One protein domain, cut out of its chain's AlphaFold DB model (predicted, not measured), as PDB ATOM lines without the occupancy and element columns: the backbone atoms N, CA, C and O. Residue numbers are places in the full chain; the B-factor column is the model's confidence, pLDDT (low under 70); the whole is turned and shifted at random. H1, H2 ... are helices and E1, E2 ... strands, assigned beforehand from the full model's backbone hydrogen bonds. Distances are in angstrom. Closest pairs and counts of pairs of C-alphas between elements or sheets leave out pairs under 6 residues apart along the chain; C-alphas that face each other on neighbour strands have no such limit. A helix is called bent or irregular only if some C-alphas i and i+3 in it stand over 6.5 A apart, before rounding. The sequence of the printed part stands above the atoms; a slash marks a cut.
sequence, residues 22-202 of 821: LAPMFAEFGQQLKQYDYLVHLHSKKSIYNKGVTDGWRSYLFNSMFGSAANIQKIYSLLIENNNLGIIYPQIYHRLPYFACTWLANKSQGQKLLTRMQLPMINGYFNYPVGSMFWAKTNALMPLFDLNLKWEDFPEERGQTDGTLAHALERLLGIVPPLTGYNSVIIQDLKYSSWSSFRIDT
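What this domain is: This is residues 22 to 202 of the 821 residues of an uncharacterized protein of Snodgrassella alvi (UniProt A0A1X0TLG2). A small mixed sheet of four strands stands in the middle of a rounded body, with H3 and H4 on one face and the helical hairpin H7 and H8 on the other: three layers, helices on both faces of a sheet. H6 packs on H8 with its residues 106 to 110, H1 packs on residues 166 to 170 of H8, and the links 42 to 56 and 146 to 164 run along the outside. The printed part has 181 residues, with eight named helices and four named strands in the order H1 H2 E1 H3 H4 E2 H5 H6 E3 H7 H8 E4; the class is mixed, helices and strands. It is compact, with a radius of gyration of the C-alphas of 15.7 A and spans of 40 by 40 by 30 A.

How they stand to each other: Start at the sheet, which runs E1, residues 38 to 41, E3, residues 134 to 137, E2, residues 85 to 90, and E4, residues 183 to 187. E1 and E3 are antiparallel, with N 39 and O 136 at 2.8 A. E3 and E2 are antiparallel, with N 88 and O 135 at 2.8 A. E2 and E4 are parallel, with N 187 and O 89 at 2.8 A. On one face look for H3, residues 57 to 66, at a height over the sheet of 5.3 A, and H4, residues 69 to 81, at 9.9 A; they touch only at the corner, C-alphas 66 and 72 being closest at 6.0 A. E1, H3 H4 and E2 make a split strand-helix-strand unit, two strands that run the same way with E3 between them; its crossover is left-handed. On the opposite face H7, residues 138 to 145, and H8, residues 165 to 179, form a helical hairpin and touch, the C-alphas of Ala 140 and Pro 177 being closest at 5.1 A. H8 is the hub: its residues 166 to 170 touch H1, residues 22 to 28, about perpendicular at 87 degrees, with C-alphas 22 and 166 closest at 5.9 A. H6, residues 104 to 116, touches H8 at a steep tilt of 60 degrees, with C-alphas 110 and 168 closest at 5.2 A. H2, residues 30 to 33, only just touches H7, with 3 pairs of C-alphas within 8 A, the closest 30 and 145 at 6.1 A. H5, residues 98 to 101, touches no helix. Every O i to N i+4 pair is within hydrogen-bond range in H1, H3 and H4, against 7 of 9 in H6, 2 of 4 in H7 and 8 of 11 in H8; H2 and H5 are too short for such a pair.

Where its parts are: Find C-alpha 22 at (-17.353, -7.787, 20.041), where H1 begins. E2, the longest strand, runs 14.9 A from C-alpha 85 at (-27.822, -24.512, 10.760). H6 spans 20.3 A, H8 19.7 A, H4 18.0 A and H3 14.0 A. H6 and H7 are irregular: C-alphas 105 and 108, and C-alphas 140 and 143, are each 7.8 A apart. E4 ends at C-alpha 187, (-15.858, -22.958, 4.971).

The domain as a whole: The two C-alphas farthest apart are those of Glu 81 and Arg 158, 43.5 A. The printed part has no cut; the links E1 to H3, H6 to E3 and H7 to H8 are long. Mean pLDDT of the printed part is 91.5, and residues 45 to 54 are under 70.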
ATOM      1  N   LEU A  22     -16.318  -7.036  19.325       95.19
ATOM      2  CA  LEU A  22     -17.353  -7.787  20.041       95.19
ATOM      3  C   LEU A  22     -18.136  -6.929  21.038       95.19
ATOM      4  O   LEU A  22     -19.352  -7.081  21.134       95.19
ATOM      5  N   ALA A  23     -17.495  -5.999  21.751       95.19
ATOM      6  CA  ALA A  23     -18.225  -5.094  22.644       95.19
ATOM      7  C   ALA A  23     -19.258  -4.224  21.911       95.19
ATOM      8  O   ALA A  23     -20.405  -4.215  22.351       95.19
ATOM      9  N   PRO A  24     -18.953  -3.574  20.767       95.12
ATOM     10  CA  PRO A  24     -19.973  -2.878  19.990       95.12
ATOM     11  C   PRO A  24     -21.126  -3.807  19.582       95.12
ATOM     12  O   PRO A  24     -22.290  -3.437  19.716       95.12
ATOM     13  N   MET A  25     -20.826  -5.028  19.128       95.50
ATOM     14  CA  MET A  25     -21.848  -5.989  18.702       95.50
ATOM     15  C   MET A  25     -22.807  -6.357  19.845       95.50
ATOM     16  O   MET A  25     -24.021  -6.324  19.655       95.50
ATOM     17  N   PHE A  26     -22.284  -6.692  21.029       96.44
ATOM     18  CA  PHE A  26     -23.099  -7.193  22.139       96.44
ATOM     19  C   PHE A  26     -23.644  -6.093  23.059       96.44
ATOM     20  O   PHE A  26     -24.814  -6.158  23.429       96.44
ATOM     21  N   ALA A  27     -22.839  -5.086  23.407       96.00
ATOM     22  CA  ALA A  27     -23.219  -4.045  24.366       96.00
ATOM     23  C   ALA A  27     -23.956  -2.863  23.721       96.00
ATOM     24  O   ALA A  27     -24.886  -2.327  24.317       96.00
ATOM     25  N   GLU A  28     -23.575  -2.461  22.504       96.06
ATOM     26  CA  GLU A  28     -24.159  -1.276  21.857       96.06
ATOM     27  C   GLU A  28     -25.316  -1.623  20.918       96.06
ATOM     28  O   GLU A  28     -26.378  -0.996  20.948       96.06
ATOM     29  N   PHE A  29     -25.102  -2.613  20.049       95.56
ATOM     30  CA  PHE A  29     -26.068  -3.001  19.024       95.56
ATOM     31  C   PHE A  29     -26.923  -4.210  19.425       95.56
ATOM     32  O   PHE A  29     -27.919  -4.477  18.758       95.56
ATOM     33  N   GLY A  30     -26.613  -4.899  20.530       94.56
ATOM     34  CA  GLY A  30     -27.217  -6.185  20.895       94.56
ATOM     35  C   GLY A  30     -28.749  -6.208  20.857       94.56
ATOM     36  O   GLY A  30     -29.326  -7.061  20.189       94.56
ATOM     37  N   GLN A  31     -29.423  -5.235  21.484       93.62
ATOM     38  CA  GLN A  31     -30.898  -5.165  21.496       93.62
ATOM     39  C   GLN A  31     -31.511  -4.971  20.102       93.62
ATOM     40  O   GLN A  31     -32.598  -5.468  19.827       93.62
ATOM     41  N   GLN A  32     -30.813  -4.258  19.217       93.69
ATOM     42  CA  GLN A  32     -31.262  -4.038  17.843       93.69
ATOM     43  C   GLN A  32     -31.010  -5.283  16.989       93.69
ATOM     44  O   GLN A  32     -31.871  -5.672  16.210       93.69
ATOM     45  N   LEU A  33     -29.857  -5.940  17.163       94.88
ATOM     46  CA  LEU A  33     -29.501  -7.151  16.418       94.88
ATOM     47  C   LEU A  33     -30.436  -8.327  16.734       94.88
ATOM     48  O   LEU A  33     -30.727  -9.107  15.832       94.88
ATOM     49  N   LYS A  34     -30.983  -8.408  17.958       95.00
ATOM     50  CA  LYS A  34     -32.004  -9.405  18.346       95.00
ATOM     51  C   LYS A  34     -33.263  -9.393  17.465       95.00
ATOM     52  O   LYS A  34     -33.982 -10.384  17.448       95.00
ATOM     53  N   GLN A  35     -33.547  -8.288  16.772       94.62
ATOM     54  CA  GLN A  35     -34.764  -8.109  15.970       94.62
ATOM     55  C   GLN A  35     -34.648  -8.671  14.545       94.62
ATOM     56  O   GLN A  35     -35.642  -8.708  13.827       94.62
ATOM     57  N   TYR A  36     -33.448  -9.071  14.118       95.12
ATOM     58  CA  TYR A  36     -33.200  -9.613  12.783       95.12
ATOM     59  C   TYR A  36     -33.191 -11.139  12.814       95.12
ATOM     60  O   TYR A  36     -32.736 -11.726  13.790       95.12
ATOM     61  N   ASP A  37     -33.596 -11.794  11.726       94.94
ATOM     62  CA  ASP A  37     -33.527 -13.261  11.619       94.94
ATOM     63  C   ASP A  37     -32.090 -13.767  11.399       94.94
ATOM     64  O   ASP A  37     -31.677 -14.805  11.930       94.94
ATOM     65  N   TYR A  38     -31.312 -13.007  10.623       95.31
ATOM     66  CA  TYR A  38     -29.956 -13.347  10.199       95.31
ATOM     67  C   TYR A  38     -28.996 -12.185  10.447       95.31
ATOM     68  O   TYR A  38     -29.334 -11.022  10.230       95.31
ATOM     69  N   LEU A  39     -27.769 -12.518  10.837       95.31
ATOM     70  CA  LEU A  39     -26.690 -11.577  11.107       95.31
ATOM     71  C   LEU A  39     -25.474 -11.901  10.254       95.31
ATOM     72  O   LEU A  39     -25.124 -13.065  10.049       95.31
ATOM     73  N   VAL A  40     -24.774 -10.849   9.839       95.31
ATOM     74  CA  VAL A  40     -23.418 -10.953   9.309       95.31
ATOM     75  C   VAL A  40     -22.528  -9.989  10.069       95.31
ATOM     76  O   VAL A  40     -22.816  -8.794  10.118       95.31
ATOM     77  N   HIS A  41     -21.447 -10.504  10.653       95.69
ATOM     78  CA  HIS A  41     -20.472  -9.694  11.380       95.69
ATOM     79  C   HIS A  41     -19.181  -9.560  10.574       95.69
ATOM     80  O   HIS A  41     -18.587 -10.551  10.138       95.69
ATOM     81  N   LEU A  42     -18.761  -8.314  10.350       92.06
ATOM     82  CA  LEU A  42     -17.572  -7.944   9.588       92.06
ATOM     83  C   LEU A  42     -16.854  -6.792  10.281       92.06
ATOM     84  O   LEU A  42     -17.487  -5.876  10.803       92.06
ATOM     85  N   HIS A  43     -15.525  -6.772  10.194       88.81
ATOM     86  CA  HIS A  43     -14.736  -5.664  10.719       88.81
ATOM     87  C   HIS A  43     -13.523  -5.328   9.845       88.81
ATOM     88  O   HIS A  43     -12.965  -6.153   9.120       88.81
ATOM     89  N   SER A  44     -13.058  -4.083   9.947       79.00
ATOM     90  CA  SER A  44     -11.886  -3.582   9.218       79.00
ATOM     91  C   SER A  44     -10.561  -3.795   9.960       79.00
ATOM     92  O   SER A  44      -9.504  -3.494   9.403       79.00
ATOM     93  N   LYS A  45     -10.602  -4.309  11.201       64.69
ATOM     94  CA  LYS A  45      -9.445  -4.394  12.104       64.69
ATOM     95  C   LYS A  45      -8.219  -5.023  11.427       64.69
ATOM     96  O   LYS A  45      -8.263  -6.149  10.931       64.69
ATOM     97  N   LYS A  46      -7.116  -4.270  11.434       62.06
ATOM     98  CA  LYS A  46      -5.780  -4.690  10.995       62.06
ATOM     99  C   LYS A  46      -5.012  -5.212  12.211       62.06
ATOM    100  O   LYS A  46      -4.932  -4.527  13.228       62.06
ATOM    101  N   SER A  47      -4.439  -6.406  12.120       58.00
ATOM    102  CA  SER A  47      -3.636  -6.993  13.201       58.00
ATOM    103  C   SER A  47      -2.236  -6.366  13.223       58.00
ATOM    104  O   SER A  47      -1.312  -6.884  12.608       58.00
ATOM    105  N   ILE A  48      -2.076  -5.222  13.896       53.69
ATOM    106  CA  ILE A  48      -0.800  -4.474  13.956       53.69
ATOM    107  C   ILE A  48       0.248  -5.201  14.829       53.69
ATOM    108  O   ILE A  48       1.448  -5.068  14.609       53.69
ATOM    109  N   TYR A  49      -0.200  -6.032  15.774       51.00
ATOM    110  CA  TYR A  49       0.626  -6.612  16.841       51.00
ATOM    111  C   TYR A  49       1.607  -7.718  16.404       51.00
ATOM    112  O   TYR A  49       2.550  -8.012  17.129       51.00
ATOM    113  N   ASN A  50       1.451  -8.296  15.205       54.09
ATOM    114  CA  ASN A  50       2.143  -9.538  14.830       54.09
ATOM    115  C   ASN A  50       3.279  -9.380  13.800       54.09
ATOM    116  O   ASN A  50       3.641 -10.365  13.165       54.09
ATOM    117  N   LYS A  51       3.849  -8.180  13.588       57.88
ATOM    118  CA  LYS A  51       5.008  -7.954  12.681       57.88
ATOM    119  C   LYS A  51       4.887  -8.640  11.293       57.88
ATOM    120  O   LYS A  51       5.860  -9.189  10.788       57.88
ATOM    121  N   GLY A  52       3.689  -8.663  10.701       60.00
ATOM    122  CA  GLY A  52       3.419  -9.284   9.391       60.00
ATOM    123  C   GLY A  52       3.102 -10.793   9.394       60.00
ATOM    124  O   GLY A  52       2.742 -11.360   8.363       60.00
ATOM    125  N   VAL A  53       3.152 -11.478  10.546       59.28
ATOM    126  CA  VAL A  53       2.870 -12.932  10.637       59.28
ATOM    127  C   VAL A  53       1.451 -13.274  10.164       59.28
ATOM    128  O   VAL A  53       1.238 -14.306   9.526       59.28
ATOM    129  N   THR A  54       0.482 -12.390  10.405       63.66
ATOM    130  CA  THR A  54      -0.923 -12.554   9.998       63.66
ATOM    131  C   THR A  54      -1.296 -11.753   8.748       63.66
ATOM    132  O   THR A  54      -2.480 -11.527   8.485       63.66
ATOM    133  N   ASP A  55      -0.313 -11.354   7.936       74.25
ATOM    134  CA  ASP A  55      -0.580 -10.702   6.654       74.25
ATOM    135  C   ASP A  55      -1.486 -11.574   5.781       74.25
ATOM    136  O   ASP A  55      -1.317 -12.792   5.681       74.25
ATOM    137  N   GLY A  56      -2.498 -10.942   5.188       83.75
ATOM    138  CA  GLY A  56      -3.528 -11.613   4.396       83.75
ATOM    139  C   GLY A  56      -4.671 -12.245   5.200       83.75
ATOM    140  O   GLY A  56      -5.674 -12.586   4.584       83.75
ATOM    141  N   TRP A  57      -4.600 -12.335   6.537       88.69
ATOM    142  CA  TRP A  57      -5.646 -12.976   7.355       88.69
ATOM    143  C   TRP A  57      -7.020 -12.314   7.184       88.69
ATOM    144  O   TRP A  57      -7.998 -12.989   6.874       88.69
ATOM    145  N   ARG A  58      -7.092 -10.980   7.284       87.44
ATOM    146  CA  ARG A  58      -8.338 -10.227   7.054       87.44
ATOM    147  C   ARG A  58      -8.899 -10.477   5.653       87.44
ATOM    148  O   ARG A  58     -10.093 -10.706   5.502       87.44
ATOM    149  N   SER A  59      -8.040 -10.418   4.633       88.88
ATOM    150  CA  SER A  59      -8.448 -10.650   3.244       88.88
ATOM    151  C   SER A  59      -8.944 -12.078   3.045       88.88
ATOM    152  O   SER A  59      -9.917 -12.275   2.334       88.88
ATOM    153  N   TYR A  60      -8.319 -13.056   3.700       92.19
ATOM    154  CA  TYR A  60      -8.775 -14.440   3.715       92.19
ATOM    155  C   TYR A  60     -10.176 -14.559   4.329       92.19
ATOM    156  O   TYR A  60     -11.070 -15.056   3.656       92.19
ATOM    157  N   LEU A  61     -10.403 -14.038   5.542       92.56
ATOM    158  CA  LEU A  61     -11.723 -14.097   6.191       92.56
ATOM    159  C   LEU A  61     -12.807 -13.429   5.336       92.56
ATOM    160  O   LEU A  61     -13.862 -14.015   5.093       92.56
ATOM    161  N   PHE A  62     -12.515 -12.228   4.829       91.25
ATOM    162  CA  PHE A  62     -13.438 -11.480   3.985       91.25
ATOM    163  C   PHE A  62     -13.740 -12.226   2.682       91.25
ATOM    164  O   PHE A  62     -14.905 -12.425   2.357       91.25
ATOM    165  N   ASN A  63     -12.723 -12.690   1.952       90.62
ATOM    166  CA  ASN A  63     -12.917 -13.369   0.668       90.62
ATOM    167  C   ASN A  63     -13.598 -14.737   0.824       90.62
ATOM    168  O   ASN A  63     -14.395 -15.105  -0.035       90.62
ATOM    169  N   SER A  64     -13.347 -15.466   1.915       91.44
ATOM    170  CA  SER A  64     -14.014 -16.747   2.184       91.44
ATOM    171  C   SER A  64     -15.526 -16.595   2.373       91.44
ATOM    172  O   SER A  64     -16.280 -17.508   2.049       91.44
ATOM    173  N   MET A  65     -15.989 -15.440   2.858       91.12
ATOM    174  CA  MET A  65     -17.418 -15.178   3.069       91.12
ATOM    175  C   MET A  65     -18.055 -14.334   1.954       91.12
ATOM    176  O   MET A  65     -19.181 -14.600   1.549       91.12
ATOM    177  N   PHE A  66     -17.336 -13.347   1.413       90.25
ATOM    178  CA  PHE A  66     -17.846 -12.318   0.493       90.25
ATOM    179  C   PHE A  66     -17.146 -12.296  -0.876       90.25
ATOM    180  O   PHE A  66     -17.371 -11.381  -1.664       90.25
ATOM    181  N   GLY A  67     -16.297 -13.281  -1.185       83.56
ATOM    182  CA  GLY A  67     -15.438 -13.258  -2.375       83.56
ATOM    183  C   GLY A  67     -16.171 -13.211  -3.720       83.56
ATOM    184  O   GLY A  67     -15.597 -12.740  -4.699       83.56
ATOM    185  N   SER A  68     -17.426 -13.671  -3.794       90.69
ATOM    186  CA  SER A  68     -18.257 -13.579  -5.001       90.69
ATOM    187  C   SER A  68     -19.755 -13.581  -4.676       90.69
ATOM    188  O   SER A  68     -20.175 -14.084  -3.632       90.69
ATOM    189  N   ALA A  69     -20.577 -13.068  -5.601       91.94
ATOM    190  CA  ALA A  69     -22.037 -13.108  -5.478       91.94
ATOM    191  C   ALA A  69     -22.571 -14.549  -5.362       91.94
ATOM    192  O   ALA A  69     -23.439 -14.816  -4.536       91.94
ATOM    193  N   ALA A  70     -21.995 -15.487  -6.123       93.19
ATOM    194  CA  ALA A  70     -22.346 -16.905  -6.056       93.19
ATOM    195  C   ALA A  70     -22.036 -17.521  -4.679       93.19
ATOM    196  O   ALA A  70     -22.825 -18.309  -4.163       93.19
ATOM    197  N   ASN A  71     -20.915 -17.142  -4.050       91.44
ATOM    198  CA  ASN A  71     -20.579 -17.612  -2.705       91.44
ATOM    199  C   ASN A  71     -21.564 -17.081  -1.655       91.44
ATOM    200  O   ASN A  71     -22.015 -17.837  -0.800       91.44
ATOM    201  N   ILE A  72     -21.934 -15.801  -1.755       93.50
ATOM    202  CA  ILE A  72     -22.920 -15.186  -0.858       93.50
ATOM    203  C   ILE A  72     -24.281 -15.879  -1.001       93.50
ATOM    204  O   ILE A  72     -24.871 -16.263   0.006       93.50
ATOM    205  N   GLN A  73     -24.745 -16.103  -2.236       94.25
ATOM    206  CA  GLN A  73     -25.979 -16.849  -2.501       94.25
ATOM    207  C   GLN A  73     -25.922 -18.251  -1.889       94.25
ATOM    208  O   GLN A  73     -26.842 -18.635  -1.181       94.25
ATOM    209  N   LYS A  74     -24.813 -18.979  -2.065       93.94
ATOM    210  CA  LYS A  74     -24.629 -20.314  -1.481       93.94
ATOM    211  C   LYS A  74     -24.708 -20.308   0.050       93.94
ATOM    212  O   LYS A  74     -25.407 -21.140   0.619       93.94
ATOM    213  N   ILE A  75     -23.993 -19.401   0.719       94.62
ATOM    214  CA  ILE A  75     -24.001 -19.279   2.189       94.62
ATOM    215  C   ILE A  75     -25.414 -18.960   2.687       94.62
ATOM    216  O   ILE A  75     -25.889 -19.579   3.637       94.62
ATOM    217  N   TYR A  76     -26.093 -18.020   2.029       93.44
ATOM    218  CA  TYR A  76     -27.433 -17.598   2.418       93.44
ATOM    219  C   TYR A  76     -28.483 -18.695   2.183       93.44
ATOM    220  O   TYR A  76     -29.259 -18.986   3.092       93.44
ATOM    221  N   SER A  77     -28.449 -19.379   1.032       94.94
ATOM    222  CA  SER A  77     -29.290 -20.554   0.755       94.94
ATOM    223  C   SER A  77     -29.088 -21.649   1.800       94.94
ATOM    224  O   SER A  77     -30.066 -22.145   2.348       94.94
ATOM    225  N   LEU A  78     -27.837 -21.963   2.172       94.94
ATOM    226  CA  LEU A  78     -27.557 -22.952   3.220       94.94
ATOM    227  C   LEU A  78     -28.203 -22.580   4.561       94.94
ATOM    228  O   LEU A  78     -28.727 -23.466   5.236       94.94
ATOM    229  N   LEU A  79     -28.172 -21.301   4.953       93.94
ATOM    230  CA  LEU A  79     -28.790 -20.827   6.196       93.94
ATOM    231  C   LEU A  79     -30.319 -20.906   6.159       93.94
ATOM    232  O   LEU A  79     -30.916 -21.295   7.164       93.94
ATOM    233  N   ILE A  80     -30.945 -20.557   5.033       94.19
ATOM    234  CA  ILE A  80     -32.408 -20.588   4.893       94.19
ATOM    235  C   ILE A  80     -32.926 -22.027   4.816       94.19
ATOM    236  O   ILE A  80     -33.875 -22.374   5.511       94.19
ATOM    237  N   GLU A  81     -32.303 -22.871   3.994       93.69
ATOM    238  CA  GLU A  81     -32.786 -24.229   3.714       93.69
ATOM    239  C   GLU A  81     -32.589 -25.181   4.903       93.69
ATOM    240  O   GLU A  81     -33.352 -26.131   5.079       93.69
ATOM    241  N   ASN A  82     -31.585 -24.934   5.753       92.44
ATOM    242  CA  ASN A  82     -31.284 -25.791   6.896       92.44
ATOM    243  C   ASN A  82     -31.744 -25.139   8.201       92.44
ATOM    244  O   ASN A  82     -31.030 -24.324   8.789       92.44
ATOM    245  N   ASN A  83     -32.906 -25.551   8.714       89.94
ATOM    246  CA  ASN A  83     -33.457 -25.021   9.969       89.94
ATOM    247  C   ASN A  83     -32.477 -25.132  11.145       89.94
ATOM    248  O   ASN A  83     -32.306 -24.163  11.883       89.94
ATOM    249  N   ASN A  84     -31.737 -26.239  11.222       93.31
ATOM    250  CA  ASN A  84     -30.789 -26.496  12.303       93.31
ATOM    251  C   ASN A  84     -29.403 -25.868  12.075       93.31
ATOM    252  O   ASN A  84     -28.549 -26.024  12.932       93.31
ATOM    253  N   LEU A  85     -29.116 -25.183  10.960       96.94
ATOM    254  CA  LEU A  85     -27.822 -24.512  10.760       96.94
ATOM    255  C   LEU A  85     -27.818 -23.137  11.440       96.94
ATOM    256  O   LEU A  85     -28.592 -22.262  11.061       96.94
ATOM    257  N   GLY A  86     -26.953 -22.948  12.439       96.94
ATOM    258  CA  GLY A  86     -26.909 -21.725  13.245       96.94
ATOM    259  C   GLY A  86     -25.838 -20.723  12.833       96.94
ATOM    260  O   GLY A  86     -26.087 -19.522  12.890       96.94
ATOM    261  N   ILE A  87     -24.657 -21.185  12.418       98.00
ATOM    262  CA  ILE A  87     -23.520 -20.307  12.112       98.00
ATOM    263  C   ILE A  87     -22.641 -20.878  10.990       98.00
ATOM    264  O   ILE A  87     -22.429 -22.089  10.895       98.00
ATOM    265  N   ILE A  88     -22.115 -19.995  10.140       97.94
ATOM    266  CA  ILE A  88     -21.172 -20.298   9.061       97.94
ATOM    267  C   ILE A  88     -19.956 -19.377   9.185       97.94
ATOM    268  O   ILE A  88     -20.105 -18.157   9.259       97.94
ATOM    269  N   TYR A  89     -18.750 -19.945   9.175       97.19
ATOM    270  CA  TYR A  89     -17.503 -19.178   9.254       97.19
ATOM    271  C   TYR A  89     -16.328 -19.869   8.543       97.19
ATOM    272  O   TYR A  89     -16.385 -21.072   8.288       97.19
ATOM    273  N   PRO A  90     -15.246 -19.146   8.193       95.44
ATOM    274  CA  PRO A  90     -14.066 -19.739   7.563       95.44
ATOM    275  C   PRO A  90     -13.284 -20.681   8.486       95.44
ATOM    276  O   PRO A  90     -13.180 -20.444   9.687       95.44
ATOM    277  N   GLN A  91     -12.645 -21.705   7.911       96.06
ATOM    278  CA  GLN A  91     -11.604 -22.491   8.586       96.06
ATOM    279  C   GLN A  91     -10.505 -21.560   9.121       96.06
ATOM    280  O   GLN A  91     -10.221 -20.529   8.502       96.06
ATOM    281  N   ILE A  92      -9.850 -21.922  10.232       94.88
ATOM    282  CA  ILE A  92      -8.757 -21.120  10.806       94.88
ATOM    283  C   ILE A  92      -7.715 -20.764   9.732       94.88
ATOM    284  O   ILE A  92      -7.410 -21.563   8.844       94.88
ATOM    285  N   TYR A  93      -7.167 -19.550   9.778       93.88
ATOM    286  CA  TYR A  93      -6.165 -19.105   8.809       93.88
ATOM    287  C   TYR A  93      -4.875 -19.932   8.914       93.88
ATOM    288  O   TYR A  93      -4.376 -20.154  10.011       93.88
ATOM    289  N   HIS A  94      -4.302 -20.353   7.780       92.94
ATOM    290  CA  HIS A  94      -3.188 -21.317   7.726       92.94
ATOM    291  C   HIS A  94      -1.928 -20.942   8.529       92.94
ATOM    292  O   HIS A  94      -1.157 -21.829   8.884       92.94
ATOM    293  N   ARG A  95      -1.712 -19.650   8.819       91.81
ATOM    294  CA  ARG A  95      -0.576 -19.160   9.623       91.81
ATOM    295  C   ARG A  95      -0.856 -19.071  11.121       91.81
ATOM    296  O   ARG A  95       0.070 -18.806  11.883       91.81
ATOM    297  N   LEU A  96      -2.108 -19.228  11.543       92.44
ATOM    298  CA  LEU A  96      -2.451 -19.263  12.960       92.44
ATOM    299  C   LEU A  96      -2.233 -20.674  13.508       92.44
ATOM    300  O   LEU A  96      -2.532 -21.645  12.810       92.44
ATOM    301  N   PRO A  97      -1.715 -20.802  14.736       93.75
ATOM    302  CA  PRO A  97      -1.434 -22.102  15.316       93.75
ATOM    303  C   PRO A  97      -2.723 -22.853  15.661       93.75
ATOM    304  O   PRO A  97      -3.668 -22.261  16.179       93.75
ATOM    305  N   TYR A  98      -2.728 -24.171  15.465       94.00
ATOM    306  CA  TYR A  98      -3.857 -25.042  15.816       94.00
ATOM    307  C   TYR A  98      -4.287 -24.915  17.288       94.00
ATOM    308  O   TYR A  98      -5.477 -24.961  17.588       94.00
ATOM    309  N   PHE A  99      -3.347 -24.685  18.213       94.06
ATOM    310  CA  PHE A  99      -3.638 -24.502  19.642       94.06
ATOM    311  C   PHE A  99      -4.422 -23.216  19.965       94.06
ATOM    312  O   PHE A  99      -4.948 -23.087  21.070       94.06
ATOM    313  N   ALA A 100      -4.576 -22.288  19.007       94.19
ATOM    314  CA  ALA A 100      -5.507 -21.161  19.134       94.19
ATOM    315  C   ALA A 100      -6.975 -21.614  19.218       94.19
ATOM    316  O   ALA A 100      -7.824 -20.862  19.701       94.19
ATOM    317  N   CYS A 101      -7.267 -22.850  18.798       95.00
ATOM    318  CA  CYS A 101      -8.570 -23.505  18.898       95.00
ATOM    319  C   CYS A 101      -8.824 -24.177  20.256       95.00
ATOM    320  O   CYS A 101      -9.597 -25.125  20.351       95.00
ATOM    321  N   THR A 102      -8.183 -23.669  21.305       94.81
ATOM    322  CA  THR A 102      -8.426 -24.033  22.703       94.81
ATOM    323  C   THR A 102      -8.815 -22.787  23.498       94.81
ATOM    324  O   THR A 102      -8.856 -21.663  22.981       94.81
ATOM    325  N   TRP A 103      -9.085 -22.951  24.791       95.06
ATOM    326  CA  TRP A 103      -9.389 -21.817  25.659       95.06
ATOM    327  C   TRP A 103      -8.208 -20.878  25.888       95.06
ATOM    328  O   TRP A 103      -8.446 -19.684  26.084       95.06
ATOM    329  N   LEU A 104      -6.967 -21.378  25.856       95.00
ATOM    330  CA  LEU A 104      -5.778 -20.588  26.186       95.00
ATOM    331  C   LEU A 104      -5.991 -19.790  27.500       95.00
ATOM    332  O   LEU A 104      -6.533 -20.317  28.482       95.00
ATOM    333  N   ALA A 105      -5.641 -18.505  27.533       94.38
ATOM    334  CA  ALA A 105      -5.872 -17.619  28.674       94.38
ATOM    335  C   ALA A 105      -7.362 -17.447  29.079       94.38
ATOM    336  O   ALA A 105      -7.655 -17.046  30.207       94.38
ATOM    337  N   ASN A 106      -8.317 -17.800  28.211       95.75
ATOM    338  CA  ASN A 106      -9.740 -17.446  28.327       95.75
ATOM    339  C   ASN A 106     -10.601 -18.449  29.102       95.75
ATOM    340  O   ASN A 106     -11.788 -18.191  29.299       95.75
ATOM    341  N   LYS A 107     -10.035 -19.573  29.562       94.25
ATOM    342  CA  LYS A 107     -10.791 -20.673  30.197       94.25
ATOM    343  C   LYS A 107     -11.703 -20.197  31.337       94.25
ATOM    344  O   LYS A 107     -12.874 -20.555  31.378       94.25
ATOM    345  N   SER A 108     -11.184 -19.354  32.236       92.44
ATOM    346  CA  SER A 108     -11.944 -18.843  33.390       92.44
ATOM    347  C   SER A 108     -13.117 -17.946  32.976       92.44
ATOM    348  O   SER A 108     -14.217 -18.090  33.504       92.44
ATOM    349  N   GLN A 109     -12.911 -17.046  32.008       94.56
ATOM    350  CA  GLN A 109     -13.975 -16.165  31.514       94.56
ATOM    351  C   GLN A 109     -15.031 -16.954  30.733       94.56
ATOM    352  O   GLN A 109     -16.224 -16.769  30.964       94.56
ATOM    353  N   GLY A 110     -14.603 -17.894  29.884       96.25
ATOM    354  CA  GLY A 110     -15.496 -18.815  29.181       96.25
ATOM    355  C   GLY A 110     -16.391 -19.598  30.141       96.25
ATOM    356  O   GLY A 110     -17.608 -19.596  29.976       96.25
ATOM    357  N   GLN A 111     -15.808 -20.168  31.202       95.25
ATOM    358  CA  GLN A 111     -16.556 -20.867  32.249       95.25
ATOM    359  C   GLN A 111     -17.606 -19.965  32.909       95.25
ATOM    360  O   GLN A 111     -18.755 -20.376  33.043       95.25
ATOM    361  N   LYS A 112     -17.240 -18.736  33.303       95.62
ATOM    362  CA  LYS A 112     -18.181 -17.787  33.928       95.62
ATOM    363  C   LYS A 112     -19.380 -17.502  33.023       95.62
ATOM    364  O   LYS A 112     -20.512 -17.486  33.500       95.62
ATOM    365  N   LEU A 113     -19.144 -17.287  31.728       97.00
ATOM    366  CA  LEU A 113     -20.208 -17.018  30.760       97.00
ATOM    367  C   LEU A 113     -21.085 -18.248  30.499       97.00
ATOM    368  O   LEU A 113     -22.306 -18.126  30.499       97.00
ATOM    369  N   LEU A 114     -20.490 -19.433  30.336       97.12
ATOM    370  CA  LEU A 114     -21.235 -20.684  30.157       97.12
ATOM    371  C   LEU A 114     -22.101 -21.007  31.376       97.12
ATOM    372  O   LEU A 114     -23.272 -21.330  31.210       97.12
ATOM    373  N   THR A 115     -21.586 -20.810  32.595       96.56
ATOM    374  CA  THR A 115     -22.374 -20.956  33.828       96.56
ATOM    375  C   THR A 115     -23.574 -20.006  33.851       96.56
ATOM    376  O   THR A 115     -24.669 -20.434  34.205       96.56
ATOM    377  N   ARG A 116     -23.414 -18.742  33.426       96.81
ATOM    378  CA  ARG A 116     -24.538 -17.790  33.317       96.81
ATOM    379  C   ARG A 116     -25.601 -18.237  32.308       96.81
ATOM    380  O   ARG A 116     -26.771 -17.940  32.511       96.81
ATOM    381  N   MET A 117     -25.200 -18.954  31.258       97.06
ATOM    382  CA  MET A 117     -26.100 -19.535  30.252       97.06
ATOM    383  C   MET A 117     -26.589 -20.948  30.614       97.06
ATOM    384  O   MET A 117     -27.329 -21.537  29.835       97.06
ATOM    385  N   GLN A 118     -26.181 -21.503  31.764       96.50
ATOM    386  CA  GLN A 118     -26.469 -22.887  32.176       96.50
ATOM    387  C   GLN A 118     -25.982 -23.940  31.161       96.50
ATOM    388  O   GLN A 118     -26.584 -24.997  30.992       96.50
ATOM    389  N   LEU A 119     -24.868 -23.653  30.486       94.94
ATOM    390  CA  LEU A 119     -24.254 -24.530  29.494       94.94
ATOM    391  C   LEU A 119     -22.998 -25.216  30.059       94.94
ATOM    392  O   LEU A 119     -22.279 -24.621  30.871       94.94
ATOM    393  N   PRO A 120     -22.698 -26.457  29.634       92.75
ATOM    394  CA  PRO A 120     -21.516 -27.174  30.093       92.75
ATOM    395  C   PRO A 120     -20.227 -26.580  29.512       92.75
ATOM    396  O   PRO A 120     -20.204 -26.010  28.420       92.75
ATOM    397  N   MET A 121     -19.125 -26.766  30.235       90.38
ATOM    398  CA  MET A 121     -17.794 -26.408  29.754       90.38
ATOM    399  C   MET A 121     -17.291 -27.423  28.733       90.38
ATOM    400  O   MET A 121     -17.328 -28.628  28.975       90.38
ATOM    401  N   ILE A 122     -16.756 -26.929  27.619       88.12
ATOM    402  CA  ILE A 122     -16.054 -27.756  26.636       88.12
ATOM    403  C   ILE A 122     -14.565 -27.783  26.978       88.12
ATOM    404  O   ILE A 122     -13.962 -26.737  27.228       88.12
ATOM    405  N   ASN A 123     -13.965 -28.971  26.969       83.75
ATOM    406  CA  ASN A 123     -12.529 -29.171  27.158       83.75
ATOM    407  C   ASN A 123     -11.846 -29.517  25.827       83.75
ATOM    408  O   ASN A 123     -12.500 -29.970  24.889       83.75
ATOM    409  N   GLY A 124     -10.528 -29.324  25.758       86.94
ATOM    410  CA  GLY A 124      -9.732 -29.630  24.568       86.94
ATOM    411  C   GLY A 124      -9.952 -28.638  23.422       86.94
ATOM    412  O   GLY A 124     -10.076 -27.430  23.642       86.94
ATOM    413  N   TYR A 125      -9.970 -29.168  22.200       91.56
ATOM    414  CA  TYR A 125     -10.046 -28.405  20.954       91.56
ATOM    415  C   TYR A 125     -11.491 -28.199  20.493       91.56
ATOM    416  O   TYR A 125     -12.284 -29.138  20.464       91.56
ATOM    417  N   PHE A 126     -11.826 -26.981  20.071       92.44
ATOM    418  CA  PHE A 126     -13.154 -26.632  19.567       92.44
ATOM    419  C   PHE A 126     -13.092 -25.576  18.456       92.44
ATOM    420  O   PHE A 126     -12.201 -24.727  18.405       92.44
ATOM    421  N   ASN A 127     -14.061 -25.642  17.541       94.12
ATOM    422  CA  ASN A 127     -14.168 -24.730  16.401       94.12
ATOM    423  C   ASN A 127     -14.907 -23.455  16.785       94.12
ATOM    424  O   ASN A 127     -15.931 -23.505  17.458       94.12
ATOM    425  N   TYR A 128     -14.387 -22.319  16.323       96.75
ATOM    426  CA  TYR A 128     -15.006 -21.004  16.441       96.75
ATOM    427  C   TYR A 128     -14.513 -20.095  15.303       96.75
ATOM    428  O   TYR A 128     -13.482 -20.405  14.692       96.75
ATOM    429  N   PRO A 129     -15.223 -18.995  14.983       96.19
ATOM    430  CA  PRO A 129     -14.786 -18.039  13.969       96.19
ATOM    431  C   PRO A 129     -13.547 -17.277  14.457       96.19
ATOM    432  O   PRO A 129     -13.665 -16.205  15.042       96.19
ATOM    433  N   VAL A 130     -12.351 -17.831  14.235       94.25
ATOM    434  CA  VAL A 130     -11.085 -17.185  14.618       94.25
ATOM    435  C   VAL A 130     -10.894 -15.914  13.786       94.25
ATOM    436  O   VAL A 130     -10.638 -15.978  12.578       94.25
ATOM    437  N   GLY A 131     -10.987 -14.757  14.438       91.00
ATOM    438  CA  GLY A 131     -11.072 -13.431  13.828       91.00
ATOM    439  C   GLY A 131     -12.505 -12.926  13.652       91.00
ATOM    440  O   GLY A 131     -12.726 -12.127  12.749       91.00
ATOM    441  N   SER A 132     -13.455 -13.463  14.426       94.31
ATOM    442  CA  SER A 132     -14.845 -13.014  14.622       94.31
ATOM    443  C   SER A 132     -15.670 -12.656  13.375       94.31
ATOM    444  O   SER A 132     -16.692 -11.995  13.479       94.31
ATOM    445  N   MET A 133     -15.316 -13.133  12.184       95.31
ATOM    446  CA  MET A 133     -16.079 -12.901  10.954       95.31
ATOM    447  C   MET A 133     -16.946 -14.120  10.608       95.31
ATOM    448  O   MET A 133     -16.415 -15.211  10.393       95.31
ATOM    449  N   PHE A 134     -18.271 -13.944  10.560       97.19
ATOM    450  CA  PHE A 134     -19.230 -15.042  10.370       97.19
ATOM    451  C   PHE A 134     -20.590 -14.572   9.823       97.19
ATOM    452  O   PHE A 134     -20.931 -13.388   9.878       97.19
ATOM    453  N   TRP A 135     -21.383 -15.536   9.351       97.81
ATOM    454  CA  TRP A 135     -22.828 -15.422   9.123       97.81
ATOM    455  C   TRP A 135     -23.561 -16.287  10.149       97.81
ATOM    456  O   TRP A 135     -23.117 -17.401  10.422       97.81
ATOM    457  N   ALA A 136     -24.672 -15.822  10.714       97.56
ATOM    458  CA  ALA A 136     -25.424 -16.581  11.712       97.56
ATOM    459  C   ALA A 136     -26.931 -16.353  11.618       97.56
ATOM    460  O   ALA A 136     -27.382 -15.293  11.189       97.56
ATOM    461  N   LYS A 137     -27.706 -17.321  12.106       97.12
ATOM    462  CA  LYS A 137     -29.069 -17.069  12.582       97.12
ATOM    463  C   LYS A 137     -28.983 -16.391  13.939       97.12
ATOM    464  O   LYS A 137     -28.269 -16.873  14.820       97.12
ATOM    465  N   THR A 138     -29.747 -15.327  14.144       96.19
ATOM    466  CA  THR A 138     -29.755 -14.601  15.423       96.19
ATOM    467  C   THR A 138     -30.127 -15.517  16.583       96.19
ATOM    468  O   THR A 138     -29.470 -15.491  17.621       96.19
ATOM    469  N   ASN A 139     -31.101 -16.410  16.376       95.50
ATOM    470  CA  ASN A 139     -31.542 -17.372  17.389       95.50
ATOM    471  C   ASN A 139     -30.422 -18.305  17.872       95.50
ATOM    472  O   ASN A 139     -30.396 -18.660  19.047       95.50
ATOM    473  N   ALA A 140     -29.464 -18.659  17.009       96.75
ATOM    474  CA  ALA A 140     -28.328 -19.500  17.388       96.75
ATOM    475  C   ALA A 140     -27.331 -18.783  18.319       96.75
ATOM    476  O   ALA A 140     -26.545 -19.431  19.008       96.75
ATOM    477  N   LEU A 141     -27.365 -17.447  18.346       97.38
ATOM    478  CA  LEU A 141     -26.536 -16.600  19.204       97.38
ATOM    479  C   LEU A 141     -27.332 -15.962  20.351       97.38
ATOM    480  O   LEU A 141     -26.756 -15.219  21.144       97.38
ATOM    481  N   MET A 142     -28.634 -16.249  20.468       96.81
ATOM    482  CA  MET A 142     -29.516 -15.621  21.457       96.81
ATOM    483  C   MET A 142     -28.989 -15.732  22.898       96.81
ATOM    484  O   MET A 142     -28.929 -14.697  23.563       96.81
ATOM    485  N   PRO A 143     -28.472 -16.891  23.363       97.31
ATOM    486  CA  PRO A 143     -27.924 -16.993  24.719       97.31
ATOM    487  C   PRO A 143     -26.777 -16.013  24.990       97.31
ATOM    488  O   PRO A 143     -26.633 -15.528  26.109       97.31
ATOM    489  N   LEU A 144     -25.981 -15.676  23.967       97.56
ATOM    490  CA  LEU A 144     -24.906 -14.689  24.094       97.56
ATOM    491  C   LEU A 144     -25.448 -13.265  24.196       97.56
ATOM    492  O   LEU A 144     -24.934 -12.472  24.982       97.56
ATOM    493  N   PHE A 145     -26.495 -12.932  23.441       97.00
ATOM    494  CA  PHE A 145     -27.144 -11.628  23.559       97.00
ATOM    495  C   PHE A 145     -27.937 -11.478  24.871       97.00
ATOM    496  O   PHE A 145     -28.060 -10.370  25.396       97.00
ATOM    497  N   ASP A 146     -28.453 -12.571  25.433       96.38
ATOM    498  CA  ASP A 146     -29.185 -12.588  26.708       96.38
ATOM    499  C   ASP A 146     -28.283 -12.458  27.939       96.38
ATOM    500  O   ASP A 146     -28.756 -12.159  29.037       96.38
ATOM    501  N   LEU A 147     -26.960 -12.540  27.758       96.25
ATOM    502  CA  LEU A 147     -26.004 -12.112  28.779       96.25
ATOM    503  C   LEU A 147     -26.110 -10.611  29.093       96.25
ATOM    504  O   LEU A 147     -25.595 -10.196  30.132       96.25
ATOM    505  N   ASN A 148     -26.751  -9.808  28.229       94.62
ATOM    506  CA  ASN A 148     -26.959  -8.365  28.410       94.62
ATOM    507  C   ASN A 148     -25.675  -7.636  28.851       94.62
ATOM    508  O   ASN A 148     -25.680  -6.862  29.812       94.62
ATOM    509  N   LEU A 149     -24.565  -7.952  28.178       95.44
ATOM    510  CA  LEU A 149     -23.247  -7.416  28.499       95.44
ATOM    511  C   LEU A 149     -23.208  -5.906  28.292       95.44
ATOM    512  O   LEU A 149     -23.768  -5.389  27.328       95.44
ATOM    513  N   LYS A 150     -22.507  -5.215  29.183       95.06
ATOM    514  CA  LYS A 150     -22.327  -3.768  29.148       95.06
ATOM    515  C   LYS A 150     -20.879  -3.413  28.842       95.06
ATOM    516  O   LYS A 150     -19.984  -4.255  28.900       95.06
ATOM    517  N   TRP A 151     -20.634  -2.143  28.537       94.62
ATOM    518  CA  TRP A 151     -19.289  -1.634  28.265       94.62
ATOM    519  C   TRP A 151     -18.320  -1.885  29.425       94.62
ATOM    520  O   TRP A 151     -17.143  -2.159  29.189       94.62
ATOM    521  N   GLU A 152     -18.810  -1.835  30.662       94.06
ATOM    522  CA  GLU A 152     -18.011  -2.009  31.874       94.06
ATOM    523  C   GLU A 152     -17.487  -3.441  32.047       94.06
ATOM    524  O   GLU A 152     -16.443  -3.624  32.672       94.06
ATOM    525  N   ASP A 153     -18.154  -4.434  31.449       94.31
ATOM    526  CA  ASP A 153     -17.759  -5.845  31.535       94.31
ATOM    527  C   ASP A 153     -16.475  -6.140  30.740       94.31
ATOM    528  O   ASP A 153     -15.724  -7.071  31.046       94.31
ATOM    529  N   PHE A 154     -16.192  -5.348  29.704       94.94
ATOM    530  CA  PHE A 154     -14.982  -5.489  28.896       94.94
ATOM    531  C   PHE A 154     -13.821  -4.766  29.579       94.94
ATOM    532  O   PHE A 154     -14.028  -3.682  30.087       94.94
ATOM    533  N   PRO A 155     -12.580  -5.260  29.605       92.31
ATOM    534  CA  PRO A 155     -11.460  -4.478  30.141       92.31
ATOM    535  C   PRO A 155     -11.074  -3.312  29.210       92.31
ATOM    536  O   PRO A 155     -11.351  -3.353  28.010       92.31
ATOM    537  N   GLU A 156     -10.414  -2.282  29.747       91.19
ATOM    538  CA  GLU A 156      -9.780  -1.221  28.943       91.19
ATOM    539  C   GLU A 156      -8.709  -1.801  28.007       91.19
ATOM    540  O   GLU A 156      -7.964  -2.697  28.408       91.19
ATOM    541  N   GLU A 157      -8.573  -1.276  26.785       87.06
ATOM    542  CA  GLU A 157      -7.515  -1.710  25.862       87.06
ATOM    543  C   GLU A 157      -6.153  -1.150  26.310       87.06
ATOM    544  O   GLU A 157      -5.877   0.043  26.203       87.06
ATOM    545  N   ARG A 158      -5.276  -2.038  26.782       84.94
ATOM    546  CA  ARG A 158      -3.885  -1.765  27.190       84.94
ATOM    547  C   ARG A 158      -2.877  -2.569  26.362       84.94
ATOM    548  O   ARG A 158      -1.758  -2.811  26.796       84.94
ATOM    549  N   GLY A 159      -3.288  -3.007  25.170       76.62
ATOM    550  CA  GLY A 159      -2.468  -3.831  24.277       76.62
ATOM    551  C   GLY A 159      -2.551  -5.335  24.545       76.62
ATOM    552  O   GLY A 159      -1.691  -6.072  24.077       76.62
ATOM    553  N   GLN A 160      -3.579  -5.804  25.258       83.81
ATOM    554  CA  GLN A 160      -3.772  -7.230  25.536       83.81
ATOM    555  C   GLN A 160      -3.883  -8.032  24.231       83.81
ATOM    556  O   GLN A 160      -4.621  -7.659  23.313       83.81
ATOM    557  N   THR A 161      -3.179  -9.155  24.141       79.31
ATOM    558  CA  THR A 161      -3.169 -10.019  22.950       79.31
ATOM    559  C   THR A 161      -4.208 -11.140  23.025       79.31
ATOM    560  O   THR A 161      -4.776 -11.480  21.990       79.31
ATOM    561  N   ASP A 162      -4.517 -11.646  24.224       87.50
ATOM    562  CA  ASP A 162      -5.543 -12.662  24.509       87.50
ATOM    563  C   ASP A 162      -6.102 -12.489  25.949       87.50
ATOM    564  O   ASP A 162      -5.768 -11.522  26.634       87.50
ATOM    565  N   GLY A 163      -6.984 -13.378  26.425       89.69
ATOM    566  CA  GLY A 163      -7.342 -13.487  27.853       89.69
ATOM    567  C   GLY A 163      -8.370 -12.474  28.371       89.69
ATOM    568  O   GLY A 163      -8.499 -12.282  29.580       89.69
ATOM    569  N   THR A 164      -9.109 -11.815  27.477       93.12
ATOM    570  CA  THR A 164     -10.124 -10.805  27.828       93.12
ATOM    571  C   THR A 164     -11.535 -11.351  27.618       93.12
ATOM    572  O   THR A 164     -11.727 -12.377  26.963       93.12
ATOM    573  N   LEU A 165     -12.551 -10.639  28.121       94.81
ATOM    574  CA  LEU A 165     -13.953 -10.991  27.874       94.81
ATOM    575  C   LEU A 165     -14.275 -11.097  26.373       94.81
ATOM    576  O   LEU A 165     -14.981 -12.015  25.966       94.81
ATOM    577  N   ALA A 166     -13.717 -10.205  25.546       94.81
ATOM    578  CA  ALA A 166     -13.913 -10.244  24.099       94.81
ATOM    579  C   ALA A 166     -13.383 -11.560  23.501       94.81
ATOM    580  O   ALA A 166     -14.108 -12.260  22.809       94.81
ATOM    581  N   HIS A 167     -12.159 -11.966  23.840       95.25
ATOM    582  CA  HIS A 167     -11.578 -13.213  23.329       95.25
ATOM    583  C   HIS A 167     -12.315 -14.474  23.829       95.25
ATOM    584  O   HIS A 167     -12.356 -15.494  23.132       95.25
ATOM    585  N   ALA A 168     -12.924 -14.420  25.020       96.69
ATOM    586  CA  ALA A 168     -13.807 -15.479  25.507       96.69
ATOM    587  C   ALA A 168     -15.124 -15.540  24.713       96.69
ATOM    588  O   ALA A 168     -15.533 -16.626  24.305       96.69
ATOM    589  N   LEU A 169     -15.758 -14.394  24.441       97.12
ATOM    590  CA  LEU A 169     -16.970 -14.318  23.614       97.12
ATOM    591  C   LEU A 169     -16.731 -14.803  22.185       97.12
ATOM    592  O   LEU A 169     -17.563 -15.529  21.653       97.12
ATOM    593  N   GLU A 170     -15.586 -14.463  21.593       97.31
ATOM    594  CA  GLU A 170     -15.207 -14.919  20.253       97.31
ATOM    595  C   GLU A 170     -15.261 -16.448  20.134       97.31
ATOM    596  O   GLU A 170     -15.840 -16.997  19.198       97.31
ATOM    597  N   ARG A 171     -14.701 -17.145  21.128       97.62
ATOM    598  CA  ARG A 171     -14.719 -18.612  21.213       97.62
ATOM    599  C   ARG A 171     -16.132 -19.150  21.387       97.62
ATOM    600  O   ARG A 171     -16.500 -20.151  20.771       97.62
ATOM    601  N   LEU A 172     -16.942 -18.465  22.190       97.94
ATOM    602  CA  LEU A 172     -18.320 -18.865  22.446       97.94
ATOM    603  C   LEU A 172     -19.225 -18.772  21.213       97.94
ATOM    604  O   LEU A 172     -20.177 -19.546  21.138       97.94
ATOM    605  N   LEU A 173     -18.901 -17.936  20.217       97.81
ATOM    606  CA  LEU A 173     -19.618 -17.904  18.933       97.81
ATOM    607  C   LEU A 173     -19.628 -19.272  18.228       97.81
ATOM    608  O   LEU A 173     -20.575 -19.587  17.516       97.81
ATOM    609  N   GLY A 174     -18.590 -20.092  18.424       96.00
ATOM    610  CA  GLY A 174     -18.521 -21.452  17.883       96.00
ATOM    611  C   GLY A 174     -19.063 -22.545  18.808       96.00
ATOM    612  O   GLY A 174     -19.473 -23.598  18.321       96.00
ATOM    613  N   ILE A 175     -19.077 -22.298  20.122       96.69
ATOM    614  CA  ILE A 175     -19.451 -23.279  21.159       96.69
ATOM    615  C   ILE A 175     -20.953 -23.256  21.464       96.69
ATOM    616  O   ILE A 175     -21.560 -24.312  21.633       96.69
ATOM    617  N   VAL A 176     -21.555 -22.070  21.558       97.62
ATOM    618  CA  VAL A 176     -22.958 -21.919  21.973       97.62
ATOM    619  C   VAL A 176     -23.945 -22.529  20.970       97.62
ATOM    620  O   VAL A 176     -24.851 -23.230  21.430       97.62
ATOM    621  N   PRO A 177     -23.793 -22.366  19.637       96.81
ATOM    622  CA  PRO A 177     -24.755 -22.939  18.698       96.81
ATOM    623  C   PRO A 177     -24.880 -24.475  18.819       96.81
ATOM    624  O   PRO A 177     -25.996 -24.943  19.052       96.81
ATOM    625  N   PRO A 178     -23.787 -25.274  18.815       94.50
ATOM    626  CA  PRO A 178     -23.874 -26.725  19.039       94.50
ATOM    627  C   PRO A 178     -24.502 -27.130  20.372       94.50
ATOM    628  O   PRO A 178     -25.260 -28.098  20.421       94.50
ATOM    629  N   LEU A 179     -24.224 -26.390  21.450       94.12
ATOM    630  CA  LEU A 179     -24.784 -26.676  22.775       94.12
ATOM    631  C   LEU A 179     -26.283 -26.375  22.887       94.12
ATOM    632  O   LEU A 179     -26.924 -26.820  23.833       94.12
ATOM    633  N   THR A 180     -26.842 -25.642  21.925       94.06
ATOM    634  CA  THR A 180     -28.250 -25.219  21.904       94.06
ATOM    635  C   THR A 180     -29.035 -25.860  20.758       94.06
ATOM    636  O   THR A 180     -30.153 -25.450  20.463       94.06
ATOM    637  N   GLY A 181     -28.469 -26.898  20.130       94.44
ATOM    638  CA  GLY A 181     -29.127 -27.691  19.088       94.44
ATOM    639  C   GLY A 181     -28.892 -27.208  17.654       94.44
ATOM    640  O   GLY A 181     -29.441 -27.799  16.725       94.44
ATOM    641  N   TYR A 182     -28.063 -26.181  17.447       96.81
ATOM    642  CA  TYR A 182     -27.693 -25.700  16.116       96.81
ATOM    643  C   TYR A 182     -26.372 -26.302  15.619       96.81
ATOM    644  O   TYR A 182     -25.380 -26.389  16.330       96.81
ATOM    645  N   ASN A 183     -26.314 -26.629  14.337       95.19
ATOM    646  CA  ASN A 183     -25.104 -27.020  13.634       95.19
ATOM    647  C   ASN A 183     -24.260 -25.798  13.249       95.19
ATOM    648  O   ASN A 183     -24.774 -24.692  13.057       95.19
ATOM    649  N   SER A 184     -22.967 -26.040  13.045       95.50
ATOM    650  CA  SER A 184     -22.007 -25.070  12.513       95.50
ATOM    651  C   SER A 184     -21.434 -25.587  11.196       95.50
ATOM    652  O   SER A 184     -21.134 -26.776  11.083       95.50
ATOM    653  N   VAL A 185     -21.232 -24.705  10.216       96.12
ATOM    654  CA  VAL A 185     -20.527 -25.033   8.965       96.12
ATOM    655  C   VAL A 185     -19.236 -24.234   8.874       96.12
ATOM    656  O   VAL A 185     -19.222 -23.015   9.030       96.12
ATOM    657  N   ILE A 186     -18.146 -24.939   8.583       95.88
ATOM    658  CA  ILE A 186     -16.820 -24.353   8.408       95.88
ATOM    659  C   ILE A 186     -16.506 -24.321   6.913       95.88
ATOM    660  O   ILE A 186     -16.476 -25.362   6.259       95.88
ATOM    661  N   ILE A 187     -16.261 -23.132   6.368       94.69
ATOM    662  CA  ILE A 187     -15.858 -22.958   4.971       94.69
ATOM    663  C   ILE A 187     -14.398 -23.397   4.845       94.69
ATOM    664  O   ILE A 187     -13.502 -22.759   5.401       94.69
ATOM    665  N   GLN A 188     -14.167 -24.494   4.126       92.81
ATOM    666  CA  GLN A 188     -12.838 -25.065   3.921       92.81
ATOM    667  C   GLN A 188     -11.930 -24.128   3.110       92.81
ATOM    668  O   GLN A 188     -12.348 -23.553   2.104       92.81
ATOM    669  N   ASP A 189     -10.664 -24.016   3.517       92.94
ATOM    670  CA  ASP A 189      -9.630 -23.331   2.743       92.94
ATOM    671  C   ASP A 189      -9.132 -24.227   1.605       92.94
ATOM    672  O   ASP A 189      -8.417 -25.207   1.819       92.94
ATOM    673  N   LEU A 190      -9.497 -23.872   0.374       89.88
ATOM    674  CA  LEU A 190      -9.093 -24.620  -0.817       89.88
ATOM    675  C   LEU A 190      -7.664 -24.301  -1.277       89.88
ATOM    676  O   LEU A 190      -7.083 -25.077  -2.031       89.88
ATOM    677  N   LYS A 191      -7.082 -23.173  -0.844       92.62
ATOM    678  CA  LYS A 191      -5.719 -22.780  -1.226       92.62
ATOM    679  C   LYS A 191      -4.679 -23.506  -0.378       92.62
ATOM    680  O   LYS A 191      -3.659 -23.946  -0.899       92.62
ATOM    681  N   TYR A 192      -4.940 -23.625   0.920       92.50
ATOM    682  CA  TYR A 192      -4.108 -24.375   1.855       92.50
ATOM    683  C   TYR A 192      -4.920 -25.543   2.401       92.50
ATOM    684  O   TYR A 192      -5.515 -25.442   3.475       92.50
ATOM    685  N   SER A 193      -4.962 -26.633   1.636       90.44
ATOM    686  CA  SER A 193      -5.781 -27.798   1.970       90.44
ATOM    687  C   SER A 193      -5.356 -28.429   3.295       90.44
ATOM    688  O   SER A 193      -4.171 -28.532   3.610       90.44
ATOM    689  N   SER A 194      -6.355 -28.820   4.075       91.06
ATOM    690  CA  SER A 194      -6.216 -29.390   5.408       91.06
ATOM    691  C   SER A 194      -7.480 -30.177   5.706       91.06
ATOM    692  O   SER A 194      -8.579 -29.625   5.587       91.06
ATOM    693  N   TRP A 195      -7.344 -31.446   6.090       88.62
ATOM    694  CA  TRP A 195      -8.509 -32.249   6.479       88.62
ATOM    695  C   TRP A 195      -8.948 -31.957   7.915       88.62
ATOM    696  O   TRP A 195     -10.105 -32.185   8.261       88.62
ATOM    697  N   SER A 196      -8.060 -31.412   8.751       88.81
ATOM    698  CA  SER A 196      -8.424 -30.943  10.084       88.81
ATOM    699  C   SER A 196      -8.984 -29.527  10.019       88.81
ATOM    700  O   SER A 196      -8.373 -28.638   9.420       88.81
ATOM    701  N   SER A 197     -10.091 -29.265  10.713       90.12
ATOM    702  CA  SER A 197     -10.627 -27.905  10.862       90.12
ATOM    703  C   SER A 197      -9.664 -26.962  11.600       90.12
ATOM    704  O   SER A 197      -9.697 -25.755  11.366       90.12
ATOM    705  N   PHE A 198      -8.752 -27.515  12.409       90.88
ATOM    706  CA  PHE A 198      -7.714 -26.794  13.155       90.88
ATOM    707  C   PHE A 198      -6.321 -26.883  12.531       90.88
ATOM    708  O   PHE A 198      -5.381 -26.303  13.065       90.88
ATOM    709  N   ARG A 199      -6.169 -27.601  11.410       92.06
ATOM    710  CA  ARG A 199      -4.900 -27.771  10.681       92.06
ATOM    711  C   ARG A 199      -3.801 -28.528  11.423       92.06
ATOM    712  O   ARG A 199      -2.616 -28.340  11.137       92.06
ATOM    713  N   ILE A 200      -4.164 -29.422  12.347       90.62
ATOM    714  CA  ILE A 200      -3.177 -30.267  13.044       90.62
ATOM    715  C   ILE A 200      -2.387 -31.147  12.069       90.62
ATOM    716  O   ILE A 200      -1.215 -31.429  12.294       90.62
ATOM    717  N   ASP A 201      -3.001 -31.538  10.958       89.56
ATOM    718  CA  ASP A 201      -2.419 -32.384   9.927       89.56
ATOM    719  C   ASP A 201      -1.274 -31.723   9.184       89.56
ATOM    720  O   ASP A 201      -0.284 -32.380   8.891       89.56
ATOM    721  N   THR A 202      -1.373 -30.416   8.953       90.44
ATOM    722  CA  THR A 202      -0.331 -29.649   8.264       90.44
ATOM    723  C   THR A 202       0.682 -29.027   9.231       90.44
ATOM    724  O   THR A 202       1.828 -28.805   8.839       90.44
TER     725      THR A 202